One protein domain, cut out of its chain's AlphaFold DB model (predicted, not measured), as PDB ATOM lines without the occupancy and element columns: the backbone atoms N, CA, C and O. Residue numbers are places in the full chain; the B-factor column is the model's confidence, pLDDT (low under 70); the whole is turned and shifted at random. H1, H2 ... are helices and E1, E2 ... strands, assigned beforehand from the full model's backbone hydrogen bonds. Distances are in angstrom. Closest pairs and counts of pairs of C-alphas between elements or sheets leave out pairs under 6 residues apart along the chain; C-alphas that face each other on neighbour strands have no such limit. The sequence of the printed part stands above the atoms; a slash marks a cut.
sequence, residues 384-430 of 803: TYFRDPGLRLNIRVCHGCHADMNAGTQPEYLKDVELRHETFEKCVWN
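AT A GLANCE: This is residues 384 to 430 of the 803 residues of the protein "Histone acetyltransferase" of Chrysochromulina tobinii (UniProt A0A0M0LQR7). A small sheet of three short strands has one short helix, H1, standing up from one of its faces, and a long loop, residues 407 to 424, swings out from the end of H1 and comes back to the edge strand E3. The hairpin of E1 and E2 makes two of the three strands, and E3, from the far end of the printed part, is laid beside E1. The printed part has 47 residues with the named elements E1, E2, H1, E3 in that order; the sheet runs E2, E1, E3 and is antiparallel throughout. The class is mixed, helices and strands, though under half of the residues, 19 of 47, are in named elements. The whole is compact, with a radius of gyration of the C-alphas of 9.9 A, and spans 27 by 21 by 18 A.

IN THESE COORDINATES: E1 is residues 384 to 387, 10.3 A from first to last C-alpha, and begins at C-alpha 384 at (4.277, -1.387, -118.276). E2 is residues 396 to 398, 7.0 A long. H1 is residues 399 to 406, 10.4 A long, and its C-alpha 406 is at (1.463, -9.528, -104.941). E3 is residues 425 to 428, 10.0 A long, and ends at C-alpha 428 at (5.723, -2.667, -122.216).

HOW THE PARTS SIT: E1 is the inner strand of the sheet, and E2 and E3 are its edge strands. E2 and E1 form a hairpin, antiparallel with 148 degrees between their directions; N 397 and O 386 are within hydrogen-bond range at 2.8 A, and N 386 and O 397 at 2.9 A. E1 and E3 are antiparallel at 144 degrees, with N 427 and O 385 at 2.8 A and N 387 and O 425 at 2.9 A, both within hydrogen-bond range. H1 is on the sheet, over E2, at a height over the sheet of 8.3 A, and its line rises 53 degrees out of the local plane: it stands up from the sheet. The closest C-alphas of E1 and H1 are those of Tyr 385 and His 399, 5.8 A apart. E2, H1 and E3 make a split strand-helix-strand unit, two strands that run the same way with E1 between them in the sheet, and its crossover is right-handed. In H1 every O i to N i+4 pair is within hydrogen-bond range.

THE WHOLE: The two C-alphas farthest apart are those of Asp 416 and Asn 430, at 29.8 A. The printed part has no cut. The link from E2 to H1 is tight, that from E1 to E2 is short, with 8 residues, and that from H1 to E3 is long, with 18 residues. The mean pLDDT of the printed part is 80.9; residues 390 to 392, 412 to 413, 416 and 421 are under 70.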
ATOM      1  N   THR A 384       3.994  -0.029-118.745       93.19
ATOM      2  CA  THR A 384       4.277  -1.387-118.276       93.19
ATOM      3  C   THR A 384       2.984  -2.133-117.955       93.19
ATOM      4  O   THR A 384       2.121  -1.627-117.227       93.19
ATOM      5  N   TYR A 385       2.902  -3.373-118.420       93.12
ATOM      6  CA  TYR A 385       1.901  -4.350-118.012       93.12
ATOM      7  C   TYR A 385       2.556  -5.696-117.715       93.12
ATOM      8  O   TYR A 385       3.754  -5.886-117.922       93.12
ATOM      9  N   PHE A 386       1.767  -6.624-117.194       92.25
ATOM     10  CA  PHE A 386       2.204  -7.965-116.845       92.25
ATOM     11  C   PHE A 386       1.261  -8.971-117.510       92.25
ATOM     12  O   PHE A 386       0.045  -8.784-117.433       92.25
ATOM     13  N   ARG A 387       1.776 -10.024-118.153       90.19
ATOM     14  CA  ARG A 387       0.959 -11.074-118.801       90.19
ATOM     15  C   ARG A 387       1.308 -12.481-118.327       90.19
ATOM     16  O   ARG A 387       2.422 -12.713-117.863       90.19
ATOM     17  N   ASP A 388       0.379 -13.422-118.463       85.69
ATOM     18  CA  ASP A 388       0.676 -14.830-118.197       85.69
ATOM     19  C   ASP A 388       1.618 -15.426-119.279       85.69
ATOM     20  O   ASP A 388       1.472 -15.095-120.462       85.69
ATOM     21  N   PRO A 389       2.610 -16.274-118.920       80.38
ATOM     22  CA  PRO A 389       3.613 -16.769-119.868       80.38
ATOM     23  C   PRO A 389       3.035 -17.504-121.074       80.38
ATOM     24  O   PRO A 389       2.465 -18.592-120.951       80.38
ATOM     25  N   GLY A 390       3.264 -16.936-122.258       67.25
ATOM     26  CA  GLY A 390       2.770 -17.486-123.519       67.25
ATOM     27  C   GLY A 390       1.265 -17.309-123.737       67.25
ATOM     28  O   GLY A 390       0.712 -18.037-124.555       67.25
ATOM     29  N   LEU A 391       0.610 -16.379-123.022       68.06
ATOM     30  CA  LEU A 391      -0.811 -16.025-123.184       68.06
ATOM     31  C   LEU A 391      -1.774 -17.226-123.067       68.06
ATOM     32  O   LEU A 391      -2.840 -17.239-123.681       68.06
ATOM     33  N   ARG A 392      -1.424 -18.228-122.251       69.88
ATOM     34  CA  ARG A 392      -2.195 -19.470-122.041       69.88
ATOM     35  C   ARG A 392      -3.607 -19.207-121.527       69.88
ATOM     36  O   ARG A 392      -4.517 -19.968-121.843       69.88
ATOM     37  N   LEU A 393      -3.766 -18.162-120.717       70.75
ATOM     38  CA  LEU A 393      -5.054 -17.685-120.208       70.75
ATOM     39  C   LEU A 393      -5.466 -16.342-120.841       70.75
ATOM     40  O   LEU A 393      -6.550 -15.836-120.555       70.75
ATOM     41  N   ASN A 394      -4.614 -15.762-121.694       76.31
ATOM     42  CA  ASN A 394      -4.737 -14.418-122.269       76.31
ATOM     43  C   ASN A 394      -4.934 -13.315-121.196       76.31
ATOM     44  O   ASN A 394      -5.603 -12.299-121.424       76.31
ATOM     45  N   ILE A 395      -4.365 -13.518-120.001       83.50
ATOM     46  CA  ILE A 395      -4.506 -12.627-118.847       83.50
ATOM     47  C   ILE A 395      -3.391 -11.588-118.872       83.50
ATOM     48  O   ILE A 395      -2.202 -11.897-118.889       83.50
ATOM     49  N   ARG A 396      -3.807 -10.323-118.834       88.56
ATOM     50  CA  ARG A 396      -2.963  -9.132-118.940       88.56
ATOM     51  C   ARG A 396      -3.382  -8.154-117.853       88.56
ATOM     52  O   ARG A 396      -4.527  -7.723-117.833       88.56
ATOM     53  N   VAL A 397      -2.499  -7.792-116.931       90.25
ATOM     54  CA  VAL A 397      -2.809  -6.891-115.812       90.25
ATOM     55  C   VAL A 397      -1.936  -5.641-115.841       90.25
ATOM     56  O   VAL A 397      -0.765  -5.679-116.211       90.25
ATOM     57  N   CYS A 398      -2.508  -4.502-115.451       92.50
ATOM     58  CA  CYS A 398      -1.734  -3.283-115.237       92.50
ATOM     59  C   CYS A 398      -0.903  -3.387-113.947       92.50
ATOM     60  O   CYS A 398      -1.197  -4.200-113.070       92.50
ATOM     61  N   HIS A 399       0.098  -2.514-113.798       91.94
ATOM     62  CA  HIS A 399       0.977  -2.483-112.623       91.94
ATOM     63  C   HIS A 399       0.226  -2.409-111.280       91.94
ATOM     64  O   HIS A 399       0.673  -3.010-110.308       91.94
ATOM     65  N   GLY A 400      -0.916  -1.710-111.219       90.69
ATOM     66  CA  GLY A 400      -1.760  -1.677-110.018       90.69
ATOM     67  C   GLY A 400      -2.247  -3.074-109.638       90.69
ATOM     68  O   GLY A 400      -1.891  -3.578-108.585       90.69
ATOM     69  N   CYS A 401      -2.947  -3.755-110.549       89.56
ATOM     70  CA  CYS A 401      -3.484  -5.088-110.274       89.56
ATOM     71  C   CYS A 401      -2.419  -6.183-110.134       89.56
ATOM     72  O   CYS A 401      -2.694  -7.189-109.490       89.56
ATOM     73  N   HIS A 402      -1.213  -6.009-110.692       90.00
ATOM     74  CA  HIS A 402      -0.083  -6.881-110.342       90.00
ATOM     75  C   HIS A 402       0.331  -6.663-108.883       90.00
ATOM     76  O   HIS A 402       0.348  -7.619-108.117       90.00
ATOM     77  N   ALA A 403       0.546  -5.413-108.457       88.69
ATOM     78  CA  ALA A 403       0.866  -5.092-107.065       88.69
ATOM     79  C   ALA A 403      -0.229  -5.538-106.075       88.69
ATOM     80  O   ALA A 403       0.106  -6.092-105.029       88.69
ATOM     81  N   ASP A 404      -1.511  -5.379-106.425       86.06
ATOM     82  CA  ASP A 404      -2.649  -5.862-105.629       86.06
ATOM     83  C   ASP A 404      -2.554  -7.388-105.411       86.06
ATOM     84  O   ASP A 404      -2.645  -7.859-104.275       86.06
ATOM     85  N   MET A 405      -2.295  -8.167-106.473       83.88
ATOM     86  CA  MET A 405      -2.116  -9.626-106.384       83.88
ATOM     87  C   MET A 405      -0.877 -10.021-105.572       83.88
ATOM     88  O   MET A 405      -0.959 -10.942-104.761       83.88
ATOM     89  N   ASN A 406       0.242  -9.307-105.728       82.19
ATOM     90  CA  ASN A 406       1.463  -9.528-104.941       82.19
ATOM     91  C   ASN A 406       1.213  -9.277-103.438       82.19
ATOM     92  O   ASN A 406       1.801  -9.936-102.585       82.19
ATOM     93  N   ALA A 407       0.302  -8.353-103.110       84.06
ATOM     94  CA  ALA A 407      -0.184  -8.074-101.758       84.06
ATOM     95  C   ALA A 407      -1.338  -9.004-101.307       84.06
ATOM     96  O   ALA A 407      -2.043  -8.699-100.343       84.06
ATOM     97  N   GLY A 408      -1.577 -10.122-102.005       79.06
ATOM     98  CA  GLY A 408      -2.625 -11.102-101.685       79.06
ATOM     99  C   GLY A 408      -4.058 -10.654-102.006       79.06
ATOM    100  O   GLY A 408      -5.013 -11.359-101.680       79.06
ATOM    101  N   THR A 409      -4.238  -9.501-102.654       81.12
ATOM    102  CA  THR A 409      -5.545  -8.914-102.985       81.12
ATOM    103  C   THR A 409      -5.888  -9.178-104.451       81.12
ATOM    104  O   THR A 409      -5.694  -8.342-105.331       81.12
ATOM    105  N   GLN A 410      -6.409 -10.371-104.738       72.62
ATOM    106  CA  GLN A 410      -6.765 -10.754-106.108       72.62
ATOM    107  C   GLN A 410      -8.011  -9.988-106.615       72.62
ATOM    108  O   GLN A 410      -9.046  -9.986-105.931       72.62
ATOM    109  N   PRO A 411      -7.955  -9.346-107.805       70.81
ATOM    110  CA  PRO A 411      -9.091  -8.627-108.385       70.81
ATOM    111  C   PRO A 411     -10.328  -9.515-108.545       70.81
ATOM    112  O   PRO A 411     -10.205 -10.683-108.895       70.81
ATOM    113  N   GLU A 412     -11.527  -8.960-108.321       68.25
ATOM    114  CA  GLU A 412     -12.783  -9.729-108.223       68.25
ATOM    115  C   GLU A 412     -13.022 -10.668-109.419       68.25
ATOM    116  O   GLU A 412     -13.340 -11.832-109.213       68.25
ATOM    117  N   TYR A 413     -12.756 -10.193-110.638       64.00
ATOM    118  CA  TYR A 413     -12.911 -10.933-111.899       64.00
ATOM    119  C   TYR A 413     -11.848 -12.012-112.164       64.00
ATOM    120  O   TYR A 413     -11.928 -12.712-113.169       64.00
ATOM    121  N   LEU A 414     -10.838 -12.127-111.299       72.88
ATOM    122  CA  LEU A 414      -9.746 -13.095-111.418       72.88
ATOM    123  C   LEU A 414      -9.701 -14.090-110.250       72.88
ATOM    124  O   LEU A 414      -8.866 -14.985-110.290       72.88
ATOM    125  N   LYS A 415     -10.557 -13.958-109.225       70.94
ATOM    126  CA  LYS A 415     -10.519 -14.777-107.992       70.94
ATOM    127  C   LYS A 415     -10.688 -16.278-108.225       70.94
ATOM    128  O   LYS A 415     -10.131 -17.064-107.470       70.94
ATOM    129  N   ASP A 416     -11.410 -16.658-109.273       67.56
ATOM    130  CA  ASP A 416     -11.652 -18.059-109.637       67.56
ATOM    131  C   ASP A 416     -10.524 -18.652-110.516       67.56
ATOM    132  O   ASP A 416     -10.649 -19.761-111.033       67.56
ATOM    133  N   VAL A 417      -9.417 -17.917-110.704       70.00
ATOM    134  CA  VAL A 417      -8.252 -18.325-111.504       70.00
ATOM    135  C   VAL A 417      -7.019 -18.468-110.606       70.00
ATOM    136  O   VAL A 417      -6.631 -17.526-109.914       70.00
ATOM    137  N   GLU A 418      -6.342 -19.618-110.653       71.50
ATOM    138  CA  GLU A 418      -5.070 -19.828-109.946       71.50
ATOM    139  C   GLU A 418      -3.922 -19.031-110.599       71.50
ATOM    140  O   GLU A 418      -3.229 -19.510-111.500       71.50
ATOM    141  N   LEU A 419      -3.700 -17.799-110.133       70.31
ATOM    142  CA  LEU A 419      -2.650 -16.913-110.638       70.31
ATOM    143  C   LEU A 419      -1.400 -16.942-109.751       70.31
ATOM    144  O   LEU A 419      -1.399 -16.450-108.625       70.31
ATOM    145  N   ARG A 420      -0.293 -17.461-110.297       71.62
ATOM    146  CA  ARG A 420       1.045 -17.364-109.689       71.62
ATOM    147  C   ARG A 420       1.717 -16.067-110.127       71.62
ATOM    148  O   ARG A 420       2.263 -15.995-111.230       71.62
ATOM    149  N   HIS A 421       1.622 -15.036-109.294       68.50
ATOM    150  CA  HIS A 421       2.047 -13.669-109.614       68.50
ATOM    151  C   HIS A 421       3.529 -13.550-110.022       68.50
ATOM    152  O   HIS A 421       3.864 -12.705-110.856       68.50
ATOM    153  N   GLU A 422       4.391 -14.431-109.501       72.25
ATOM    154  CA  GLU A 422       5.827 -14.521-109.803       72.25
ATOM    155  C   GLU A 422       6.093 -14.979-111.241       72.25
ATOM    156  O   GLU A 422       7.166 -14.734-111.785       72.25
ATOM    157  N   THR A 423       5.130 -15.675-111.854       80.25
ATOM    158  CA  THR A 423       5.273 -16.198-113.218       80.25
ATOM    159  C   THR A 423       4.960 -15.163-114.289       80.25
ATOM    160  O   THR A 423       5.284 -15.402-115.444       80.25
ATOM    161  N   PHE A 424       4.346 -14.028-113.946       86.75
ATOM    162  CA  PHE A 424       3.923 -13.041-114.937       86.75
ATOM    163  C   PHE A 424       5.115 -12.371-115.640       86.75
ATOM    164  O   PHE A 424       5.999 -11.793-115.007       86.75
ATOM    165  N   GLU A 425       5.091 -12.379-116.969       90.75
ATOM    166  CA  GLU A 425       6.054 -11.673-117.807       90.75
ATOM    167  C   GLU A 425       5.780 -10.164-117.753       90.75
ATOM    168  O   GLU A 425       4.659  -9.723-118.013       90.75
ATOM    169  N   LYS A 426       6.802  -9.363-117.428       92.38
ATOM    170  CA  LYS A 426       6.728  -7.896-117.441       92.38
ATOM    171  C   LYS A 426       6.979  -7.376-118.859       92.38
ATOM    172  O   LYS A 426       8.100  -7.459-119.355       92.38
ATOM    173  N   CYS A 427       5.965  -6.775-119.465       90.31
ATOM    174  CA  CYS A 427       6.003  -6.225-120.818       90.31
ATOM    175  C   CYS A 427       5.812  -4.699-120.805       90.31
ATOM    176  O   CYS A 427       5.312  -4.121-119.836       90.31
ATOM    177  N   VAL A 428       6.158  -4.038-121.907       90.06
ATOM    178  CA  VAL A 428       5.723  -2.667-122.216       90.06
ATOM    179  C   VAL A 428       4.793  -2.763-123.419       90.06
ATOM    180  O   VAL A 428       5.068  -3.527-124.335       90.06
ATOM    181  N   TRP A 429       3.666  -2.055-123.394       87.94
ATOM    182  CA  TRP A 429       2.746  -1.998-124.532       87.94
ATOM    183  C   TRP A 429       3.184  -0.889-125.483       87.94
ATOM    184  O   TRP A 429       3.269   0.257-125.034       87.94
ATOM    185  N   ASN A 430       3.430  -1.177-126.763       84.25
ATOM    186  CA  ASN A 430       3.736  -0.136-127.739       84.25
ATOM    187  C   ASN A 430       2.891  -0.287-129.003       84.25
ATOM    188  O   ASN A 430       3.290  -0.903-129.982       84.25
TER     189      ASN A 430